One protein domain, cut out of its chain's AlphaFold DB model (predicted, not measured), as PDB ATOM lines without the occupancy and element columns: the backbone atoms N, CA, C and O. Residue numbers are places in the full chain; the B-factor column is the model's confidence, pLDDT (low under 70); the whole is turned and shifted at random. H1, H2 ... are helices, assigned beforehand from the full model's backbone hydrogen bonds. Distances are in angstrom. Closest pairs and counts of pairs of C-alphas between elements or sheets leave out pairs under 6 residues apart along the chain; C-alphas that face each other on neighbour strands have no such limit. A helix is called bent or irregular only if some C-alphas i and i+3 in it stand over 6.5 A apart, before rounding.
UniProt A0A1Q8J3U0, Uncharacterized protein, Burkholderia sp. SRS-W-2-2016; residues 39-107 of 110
ATOM      1  N   PHE A  39     508.926 241.189 465.374       88.06
ATOM      2  CA  PHE A  39     508.479 240.903 466.739       88.06
ATOM      3  C   PHE A  39     507.072 240.305 466.788       88.06
ATOM      4  O   PHE A  39     506.862 239.305 467.466       88.06
ATOM      5  N   ALA A  40     506.117 240.895 466.067       88.56
ATOM      6  CA  ALA A  40     504.746 240.396 466.035       88.56
ATOM      7  C   ALA A  40     504.663 239.015 465.371       88.56
ATOM      8  O   ALA A  40     503.992 238.128 465.889       88.56
ATOM      9  N   ARG A  41     505.389 238.818 464.262       92.19
ATOM     10  CA  ARG A  41     505.427 237.538 463.539       92.19
ATOM     11  C   ARG A  41     506.025 236.416 464.389       92.19
ATOM     12  O   ARG A  41     505.425 235.355 464.494       92.19
ATOM     13  N   PHE A  42     507.162 236.666 465.036       92.00
ATOM     14  CA  PHE A  42     507.811 235.667 465.886       92.00
ATOM     15  C   PHE A  42     506.970 235.316 467.126       92.00
ATOM     16  O   PHE A  42     506.884 234.152 467.506       92.00
ATOM     17  N   VAL A  43     506.300 236.301 467.736       91.19
ATOM     18  CA  VAL A  43     505.366 236.046 468.844       91.19
ATOM     19  C   VAL A  43     504.183 235.189 468.399       91.19
ATOM     20  O   VAL A  43     503.813 234.274 469.130       91.19
ATOM     21  N   ASP A  44     503.593 235.456 467.230       89.69
ATOM     22  CA  ASP A  44     502.479 234.647 466.715       89.69
ATOM     23  C   ASP A  44     502.891 233.181 466.531       89.69
ATOM     24  O   ASP A  44     502.177 232.278 466.975       89.69
ATOM     25  N   ASP A  45     504.083 232.944 465.975       89.94
ATOM     26  CA  ASP A  45     504.646 231.600 465.827       89.94
ATOM     27  C   ASP A  45     504.833 230.911 467.192       89.94
ATOM     28  O   ASP A  45     504.451 229.751 467.356       89.94
ATOM     29  N   GLU A  46     505.343 231.621 468.205       89.81
ATOM     30  CA  GLU A  46     505.527 231.071 469.558       89.81
ATOM     31  C   GLU A  46     504.201 230.794 470.286       89.81
ATOM     32  O   GLU A  46     504.078 229.786 470.990       89.81
ATOM     33  N   ILE A  47     503.179 231.635 470.100       86.81
ATOM     34  CA  ILE A  47     501.838 231.388 470.646       86.81
ATOM     35  C   ILE A  47     501.180 230.196 469.951       86.81
ATOM     36  O   ILE A  47     500.578 229.355 470.624       86.81
ATOM     37  N   ARG A  48     501.319 230.084 468.626       86.19
ATOM     38  CA  ARG A  48     500.794 228.959 467.843       86.19
ATOM     39  C   ARG A  48     501.490 227.644 468.186       86.19
ATOM     40  O   ARG A  48     500.834 226.608 468.225       86.19
ATOM     41  N   ALA A  49     502.787 227.691 468.488       85.06
ATOM     42  CA  ALA A  49     503.551 226.552 468.989       85.06
ATOM     43  C   ALA A  49     503.185 226.158 470.435       85.06
ATOM     44  O   ALA A  49     503.619 225.111 470.911       85.06
ATOM     45  N   GLY A  50     502.387 226.972 471.135       79.44
ATOM     46  CA  GLY A  50     501.932 226.685 472.492       79.44
ATOM     47  C   GLY A  50     502.985 226.952 473.568       79.44
ATOM     48  O   GLY A  50     503.008 226.248 474.574       79.44
ATOM     49  N   SER A  51     503.866 227.945 473.395       77.06
ATOM     50  CA  SER A  51     504.812 228.339 474.448       77.06
ATOM     51  C   SER A  51     504.069 228.931 475.660       77.06
ATOM     52  O   SER A  51     503.359 229.930 475.544       77.06
ATOM     53  N   ILE A  52     504.239 228.325 476.843       67.69
ATOM     54  CA  ILE A  52     503.550 228.735 478.087       67.69
ATOM     55  C   ILE A  52     504.485 229.541 479.005       67.69
ATOM     56  O   ILE A  52     504.074 230.531 479.601       67.69
ATOM     57  N   GLU A  53     505.772 229.199 479.038       69.31
ATOM     58  CA  GLU A  53     506.812 229.992 479.698       69.31
ATOM     59  C   GLU A  53     508.181 229.585 479.132       69.31
ATOM     60  O   GLU A  53     508.839 228.687 479.656       69.31
ATOM     61  N   PRO A  54     508.586 230.143 477.982       66.81
ATOM     62  CA  PRO A  54     509.742 229.630 477.269       66.81
ATOM     63  C   PRO A  54     511.035 229.911 478.047       66.81
ATOM     64  O   PRO A  54     511.349 231.062 478.369       66.81
ATOM     65  N   ASP A  55     511.800 228.848 478.320       82.06
ATOM     66  CA  ASP A  55     513.188 228.937 478.781       82.06
ATOM     67  C   ASP A  55     513.960 229.867 477.834       82.06
ATOM     68  O   ASP A  55     513.914 229.697 476.610       82.06
ATOM     69  N   MET A  56     514.670 230.858 478.386       82.56
ATOM     70  CA  MET A  56     515.371 231.849 477.568       82.56
ATOM     71  C   MET A  56     516.392 231.221 476.622       82.56
ATOM     72  O   MET A  56     516.592 231.738 475.527       82.56
ATOM     73  N   ARG A  57     517.043 230.127 477.024       86.38
ATOM     74  CA  ARG A  57     518.030 229.435 476.195       86.38
ATOM     75  C   ARG A  57     517.363 228.826 474.966       86.38
ATOM     76  O   ARG A  57     517.849 229.014 473.855       86.38
ATOM     77  N   ILE A  58     516.226 228.168 475.173       88.06
ATOM     78  CA  ILE A  58     515.440 227.546 474.104       88.06
ATOM     79  C   ILE A  58     514.849 228.627 473.189       88.06
ATOM     80  O   ILE A  58     514.947 228.526 471.969       88.06
ATOM     81  N   LEU A  59     514.291 229.696 473.765       89.56
ATOM     82  CA  LEU A  59     513.724 230.804 472.995       89.56
ATOM     83  C   LEU A  59     514.783 231.503 472.141       89.56
ATOM     84  O   LEU A  59     514.513 231.875 471.003       89.56
ATOM     85  N   LYS A  60     516.001 231.652 472.670       91.50
ATOM     86  CA  LYS A  60     517.134 232.239 471.949       91.50
ATOM     87  C   LYS A  60     517.545 231.395 470.749       91.50
ATOM     88  O   LYS A  60     517.773 231.942 469.675       91.50
ATOM     89  N   GLU A  61     517.609 230.078 470.907       91.50
ATOM     90  CA  GLU A  61     517.924 229.161 469.808       91.50
ATOM     91  C   GLU A  61     516.856 229.196 468.706       91.50
ATOM     92  O   GLU A  61     517.188 229.310 467.520       91.50
ATOM     93  N   ARG A  62     515.573 229.196 469.089       90.88
ATOM     94  CA  ARG A  62     514.453 229.332 468.146       90.88
ATOM     95  C   ARG A  62     514.468 230.674 467.430       90.88
ATOM     96  O   ARG A  62     514.421 230.689 466.207       90.88
ATOM     97  N   ALA A  63     514.608 231.782 468.159       91.44
ATOM     98  CA  ALA A  63     514.664 233.126 467.585       91.44
ATOM     99  C   ALA A  63     515.835 233.278 466.603       91.44
ATOM    100  O   ALA A  63     515.666 233.832 465.519       91.44
ATOM    101  N   ARG A  64     517.009 232.728 466.936       91.69
ATOM    102  CA  ARG A  64     518.179 232.750 466.050       91.69
ATOM    103  C   ARG A  64     517.949 231.940 464.775       91.69
ATOM    104  O   ARG A  64     518.342 232.373 463.696       91.69
ATOM    105  N   THR A  65     517.321 230.774 464.896       91.56
ATOM    106  CA  THR A  65     516.967 229.922 463.749       91.56
ATOM    107  C   THR A  65     515.909 230.589 462.873       91.56
ATOM    108  O   THR A  65     516.047 230.629 461.655       91.56
ATOM    109  N   TRP A  66     514.894 231.184 463.497       92.94
ATOM    110  CA  TRP A  66     513.825 231.912 462.827       92.94
ATOM    111  C   TRP A  66     514.357 233.120 462.046       92.94
ATOM    112  O   TRP A  66     514.061 233.247 460.864       92.94
ATOM    113  N   LEU A  67     515.229 233.939 462.651       90.62
ATOM    114  CA  LEU A  67     515.855 235.094 461.988       90.62
ATOM    115  C   LEU A  67     516.685 234.703 460.761       90.62
ATOM    116  O   LEU A  67     516.648 235.394 459.747       90.62
ATOM    117  N   ARG A  68     517.419 233.586 460.833       88.81
ATOM    118  CA  ARG A  68     518.191 233.074 459.689       88.81
ATOM    119  C   ARG A  68     517.299 232.661 458.519       88.81
ATOM    120  O   ARG A  68     517.702 232.822 457.373       88.81
ATOM    121  N   ASN A  69     516.110 232.142 458.812       89.06
ATOM    122  CA  ASN A  69     515.140 231.751 457.794       89.06
ATOM    123  C   ASN A  69     514.344 232.947 457.249       89.06
ATOM    124  O   ASN A  69     513.936 232.913 456.093       89.06
ATOM    125  N   ASP A  70     514.115 233.982 458.066       86.19
ATOM    126  CA  ASP A  70     513.409 235.203 457.655       86.19
ATOM    127  C   ASP A  70     514.263 236.067 456.712       86.19
ATOM    128  O   ASP A  70     513.739 236.639 455.759       86.19
ATOM    129  N   GLU A  71     515.586 236.107 456.920       81.69
ATOM    130  CA  GLU A  71     516.523 236.883 456.093       81.69
ATOM    131  C   GLU A  71     517.674 236.022 455.528       81.69
ATOM    132  O   GLU A  71     518.842 236.237 455.862       81.69
ATOM    133  N   PRO A  72     517.391 235.067 454.617       72.62
ATOM    134  CA  PRO A  72     518.390 234.118 454.112       72.62
ATOM    135  C   PRO A  72     519.455 234.760 453.204       72.62
ATOM    136  O   PRO A  72     520.460 234.128 452.890       72.62
ATOM    137  N   GLY A  73     519.225 235.999 452.751       65.25
ATOM    138  CA  GLY A  73     520.102 236.727 451.828       65.25
ATOM    139  C   GLY A  73     520.960 237.814 452.474       65.25
ATOM    140  O   GLY A  73     521.825 238.373 451.798       65.25
ATOM    141  N   LEU A  74     520.750 238.136 453.755       64.75
ATOM    142  CA  LEU A  74     521.658 239.044 454.447       64.75
ATOM    143  C   LEU A  74     522.938 238.281 454.792       64.75
ATOM    144  O   LEU A  74     522.890 237.173 455.325       64.75
ATOM    145  N   ALA A  75     524.096 238.901 454.559       63.38
ATOM    146  CA  ALA A  75     525.324 238.505 455.239       63.38
ATOM    147  C   ALA A  75     525.131 238.808 456.733       63.38
ATOM    148  O   ALA A  75     525.477 239.887 457.216       63.38
ATOM    149  N   LEU A  76     524.464 237.886 457.430       67.94
ATOM    150  CA  LEU A  76     524.057 238.001 458.821       67.94
ATOM    151  C   LEU A  76     525.315 238.100 459.677       67.94
ATOM    152  O   LEU A  76     525.906 237.097 460.071       67.94
ATOM    153  N   ASN A  77     525.740 239.334 459.940       82.62
ATOM    154  CA  ASN A  77     526.782 239.612 460.911       82.62
ATOM    155  C   ASN A  77     526.352 238.979 462.242       82.62
ATOM    156  O   ASN A  77     525.268 239.272 462.746       82.62
ATOM    157  N   GLU A  78     527.196 238.123 462.815       83.19
ATOM    158  CA  GLU A  78     526.901 237.434 464.074       83.19
ATOM    159  C   GLU A  78     526.567 238.417 465.210       83.19
ATOM    160  O   GLU A  78     525.678 238.147 466.014       83.19
ATOM    161  N   ALA A  79     527.172 239.611 465.224       84.88
ATOM    162  CA  ALA A  79     526.829 240.658 466.188       84.88
ATOM    163  C   ALA A  79     525.411 241.223 465.977       84.88
ATOM    164  O   ALA A  79     524.688 241.481 466.943       84.88
ATOM    165  N   TRP A  80     524.989 241.390 464.720       86.38
ATOM    166  CA  TRP A  80     523.627 241.816 464.387       86.38
ATOM    167  C   TRP A  80     522.614 240.737 464.768       86.38
ATOM    168  O   TRP A  80     521.604 241.034 465.407       86.38
ATOM    169  N   LEU A  81     522.916 239.480 464.431       87.44
ATOM    170  CA  LEU A  81     522.056 238.337 464.712       87.44
ATOM    171  C   LEU A  81     521.852 238.175 466.219       87.44
ATOM    172  O   LEU A  81     520.720 238.018 466.671       87.44
ATOM    173  N   GLU A  82     522.923 238.277 467.003       87.81
ATOM    174  CA  GLU A  82     522.867 238.217 468.463       87.81
ATOM    175  C   GLU A  82     522.043 239.375 469.052       87.81
ATOM    176  O   GLU A  82     521.161 239.143 469.883       87.81
ATOM    177  N   SER A  83     522.257 240.607 468.577       87.88
ATOM    178  CA  SER A  83     521.498 241.785 469.017       87.88
ATOM    179  C   SER A  83     519.995 241.637 468.743       87.88
ATOM    180  O   SER A  83     519.168 241.812 469.644       87.88
ATOM    181  N   LYS A  84     519.628 241.233 467.521       89.44
ATOM    182  CA  LYS A  84     518.232 241.009 467.115       89.44
ATOM    183  C   LYS A  84     517.586 239.867 467.883       89.44
ATOM    184  O   LYS A  84     516.459 240.011 468.359       89.44
ATOM    185  N   THR A  85     518.314 238.767 468.057       91.69
ATOM    186  CA  THR A  85     517.857 237.617 468.842       91.69
ATOM    187  C   THR A  85     517.563 238.041 470.280       91.69
ATOM    188  O   THR A  85     516.495 237.731 470.802       91.69
ATOM    189  N   CYS A  86     518.460 238.800 470.915       89.88
ATOM    190  CA  CYS A  86     518.270 239.283 472.284       89.88
ATOM    191  C   CYS A  86     517.006 240.151 472.425       89.88
ATOM    192  O   CYS A  86     516.216 239.959 473.357       89.88
ATOM    193  N   GLY A  87     516.774 241.052 471.463       90.38
ATOM    194  CA  GLY A  87     515.557 241.859 471.401       90.38
ATOM    195  C   GLY A  87     514.291 241.005 471.284       90.38
ATOM    196  O   GLY A  87     513.367 241.163 472.085       90.38
ATOM    197  N   LEU A  88     514.260 240.069 470.327       91.06
ATOM    198  CA  LEU A  88     513.120 239.171 470.101       91.06
ATOM    199  C   LEU A  88     512.801 238.322 471.331       91.06
ATOM    200  O   LEU A  88     511.644 238.255 471.744       91.06
ATOM    201  N   VAL A  89     513.817 237.709 471.940       91.69
ATOM    202  CA  VAL A  89     513.678 236.861 473.135       91.69
ATOM    203  C   VAL A  89     513.083 237.652 474.295       91.69
ATOM    204  O   VAL A  89     512.125 237.200 474.923       91.69
ATOM    205  N   SER A  90     513.626 238.841 474.565       88.94
ATOM    206  CA  SER A  90     513.198 239.677 475.692       88.94
ATOM    207  C   SER A  90     511.738 240.105 475.550       88.94
ATOM    208  O   SER A  90     510.951 239.951 476.486       88.94
ATOM    209  N   PHE A  91     511.361 240.579 474.359       90.25
ATOM    210  CA  PHE A  91     509.987 240.975 474.061       90.25
ATOM    211  C   PHE A  91     509.023 239.787 474.143       90.25
ATOM    212  O   PHE A  91     508.011 239.844 474.841       90.25
ATOM    213  N   THR A  92     509.366 238.684 473.477       90.50
ATOM    214  CA  THR A  92     508.502 237.502 473.377       90.50
ATOM    215  C   THR A  92     508.257 236.877 474.739       90.50
ATOM    216  O   THR A  92     507.120 236.560 475.070       90.50
ATOM    217  N   ARG A  93     509.283 236.769 475.589       87.75
ATOM    218  CA  ARG A  93     509.117 236.249 476.950       87.75
ATOM    219  C   ARG A  93     508.155 237.103 477.779       87.75
ATOM    220  O   ARG A  93     507.278 236.558 478.449       87.75
ATOM    221  N   ALA A  94     508.308 238.427 477.736       86.75
ATOM    222  CA  ALA A  94     507.422 239.343 478.451       86.75
ATOM    223  C   ALA A  94     505.974 239.250 477.938       86.75
ATOM    224  O   ALA A  94     505.030 239.222 478.737       86.75
ATOM    225  N   PHE A  95     505.808 239.133 476.619       88.81
ATOM    226  CA  PHE A  95     504.507 238.980 475.983       88.81
ATOM    227  C   PHE A  95     503.840 237.657 476.364       88.81
ATOM    228  O   PHE A  95     502.734 237.666 476.892       88.81
ATOM    229  N   VAL A  96     504.521 236.526 476.161       85.81
ATOM    230  CA  VAL A  96     503.994 235.180 476.435       85.81
ATOM    231  C   VAL A  96     503.589 235.043 477.902       85.81
ATOM    232  O   VAL A  96     502.517 234.516 478.192       85.81
ATOM    233  N   ARG A  97     504.387 235.572 478.837       84.19
ATOM    234  CA  ARG A  97     504.036 235.572 480.263       84.19
ATOM    235  C   ARG A  97     502.741 236.341 480.536       84.19
ATOM    236  O   ARG A  97     501.861 235.835 481.227       84.19
ATOM    237  N   SER A  98     502.614 237.543 479.975       83.56
ATOM    238  CA  SER A  98     501.413 238.379 480.126       83.56
ATOM    239  C   SER A  98     500.186 237.735 479.475       83.56
ATOM    240  O   SER A  98     499.107 237.708 480.061       83.56
ATOM    241  N   TYR A  99     500.361 237.157 478.287       83.94
ATOM    242  CA  TYR A  99     499.314 236.480 477.531       83.94
ATOM    243  C   TYR A  99     498.792 235.230 478.248       83.94
ATOM    244  O   TYR A  99     497.581 235.025 478.330       83.94
ATOM    245  N   ASN A 100     499.685 234.419 478.824       79.50
ATOM    246  CA  ASN A 100     499.274 233.278 479.637       79.50
ATOM    247  C   ASN A 100     498.570 233.732 480.916       79.50
ATOM    248  O   ASN A 100     497.516 233.188 481.220       79.50
ATOM    249  N   GLY A 101     499.070 234.769 481.596       76.69
ATOM    250  CA  GLY A 101     498.384 235.366 482.747       76.69
ATOM    251  C   GLY A 101     496.974 235.874 482.418       76.69
ATOM    252  O   GLY A 101     496.060 235.694 483.216       76.69
ATOM    253  N   PHE A 102     496.764 236.444 481.227       75.69
ATOM    254  CA  PHE A 102     495.431 236.823 480.749       75.69
ATOM    255  C   PHE A 102     494.531 235.601 480.521       75.69
ATOM    256  O   PHE A 102     493.384 235.590 480.961       75.69
ATOM    257  N   LYS A 103     495.055 234.543 479.885       74.56
ATOM    258  CA  LYS A 103     494.312 233.292 479.665       74.56
ATOM    259  C   LYS A 103     493.864 232.626 480.965       74.56
ATOM    260  O   LYS A 103     492.730 232.165 481.036       74.56
ATOM    261  N   THR A 104     494.730 232.560 481.977       67.38
ATOM    262  CA  THR A 104     494.391 231.959 483.278       67.38
ATOM    263  C   THR A 104     493.587 232.897 484.173       67.38
ATOM    264  O   THR A 104     492.716 232.425 484.895       67.38
ATOM    265  N   GLY A 105     493.811 234.212 484.106       56.03
ATOM    266  CA  GLY A 105     493.027 235.209 484.845       56.03
ATOM    267  C   GLY A 105     491.575 235.326 484.368       56.03
ATOM    268  O   GLY A 105     490.688 235.585 485.174       56.03
ATOM    269  N   ALA A 106     491.310 235.048 483.088       54.44
ATOM    270  CA  ALA A 106     489.955 234.945 482.542       54.44
ATOM    271  C   ALA A 106     489.150 233.743 483.087       54.44
ATOM    272  O   ALA A 106     487.949 233.659 482.847       54.44
ATOM    273  N   ALA A 107     489.792 232.821 483.815       51.41
ATOM    274  CA  ALA A 107     489.159 231.657 484.434       51.41
ATOM    275  C   ALA A 107     488.874 231.833 485.939       51.41
ATOM    276  O   ALA A 107     488.495 230.863 486.595       51.41
TER     277      ALA A 107
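Overview. This is residues 39 to 107 of the 110 residues of an uncharacterized protein of Burkholderia sp. SRS-W-2-2016 (UniProt A0A1Q8J3U0). What does the model look like at first sight? One long helix, H3, makes the longest axis of a rod, and two shorter helices, H1 and H2, pack steeply on parts of its length, close to each other; its last residues stick out at one end, where residues 102 to 107 stand free. What are the parts along the printed part? It has 69 residues with three named helices in the order H1, H2, H3 and no named strand, and its class is all helix. How compact is it? It is only just compact, close to loose, with a radius of gyration of the C-alphas of 13.0 A, and the C-alphas span 47 by 17 by 16 A along their three main axes.

Arrangement. How does the first helix stand to the longest one? H1, residues 39 to 48, touches H3, residues 78 to 105, and the closest C-alphas are those of Val 43 and Thr 92, 5.7 A apart. Their lines stand at a steep tilt of 51 degrees and they run the same way. H3 touches H1 with residues 88 to 96 alone. How does the second helix stand to its two partners? H2, residues 56 to 70, touches H3, and H3 touches H2 with residues 81 to 93 alone; the closest C-alphas are those of Arg 64 and Thr 85, 5.6 A apart, and the two run opposite ways at a steep tilt of 62 degrees. H1 and H2 are close but not clearly touching: their closest C-alphas, those of Phe 42 and Ala 63, are 7.5 A apart, and they run opposite ways at a steep tilt of 65 degrees. What do the backbone N and O atoms show? In H1, H2 and H3 every pair of O of residue i and N of residue i+4 is within hydrogen-bond range.

Along the chain. Where does the first helix lie? H1 runs from Phe 39, with its C-alpha at (508.479, 240.903, 466.739), to Arg 48, and its first and last C-alphas are 14.2 A apart. Where is the second helix? H2 runs from Met 56, with its C-alpha at (515.371, 231.849, 477.568), to Asp 70, 20.3 A from first to last C-alpha. Where does the third helix begin and end? H3 has 28 residues and is the longest helix; it runs from Glu 78, C-alpha at (526.901, 237.434, 464.074), to Gly 105, C-alpha at (493.027, 235.209, 484.845), and its first and last C-alphas are 39.8 A apart. Is any helix bent? H1, H2 and H3 are not bent.

Size, cuts and confidence. How large is the whole? The two C-alphas farthest apart are those of Ala 75 and Ala 107, at 47.0 A, while the first and last printed C-alphas, those of Phe 39 and Ala 107, are 27.8 A apart. Is there a cut, and how long are the links? The printed part has no cut and runs from residue 39 to residue 107 of a full chain of 110 residues. The link from H1 to H2 is short, with 7 residues, and the link from H2 to H3 is also short, with 7 residues. Where is the model's confidence low? The mean pLDDT of the printed part is 83.1, and the 11 residues under 70 are 52 to 54, 73 to 76 and 104 to 107. Which residues stand free? Residues 102 to 107 do, of which 102 to 105 belong to H3.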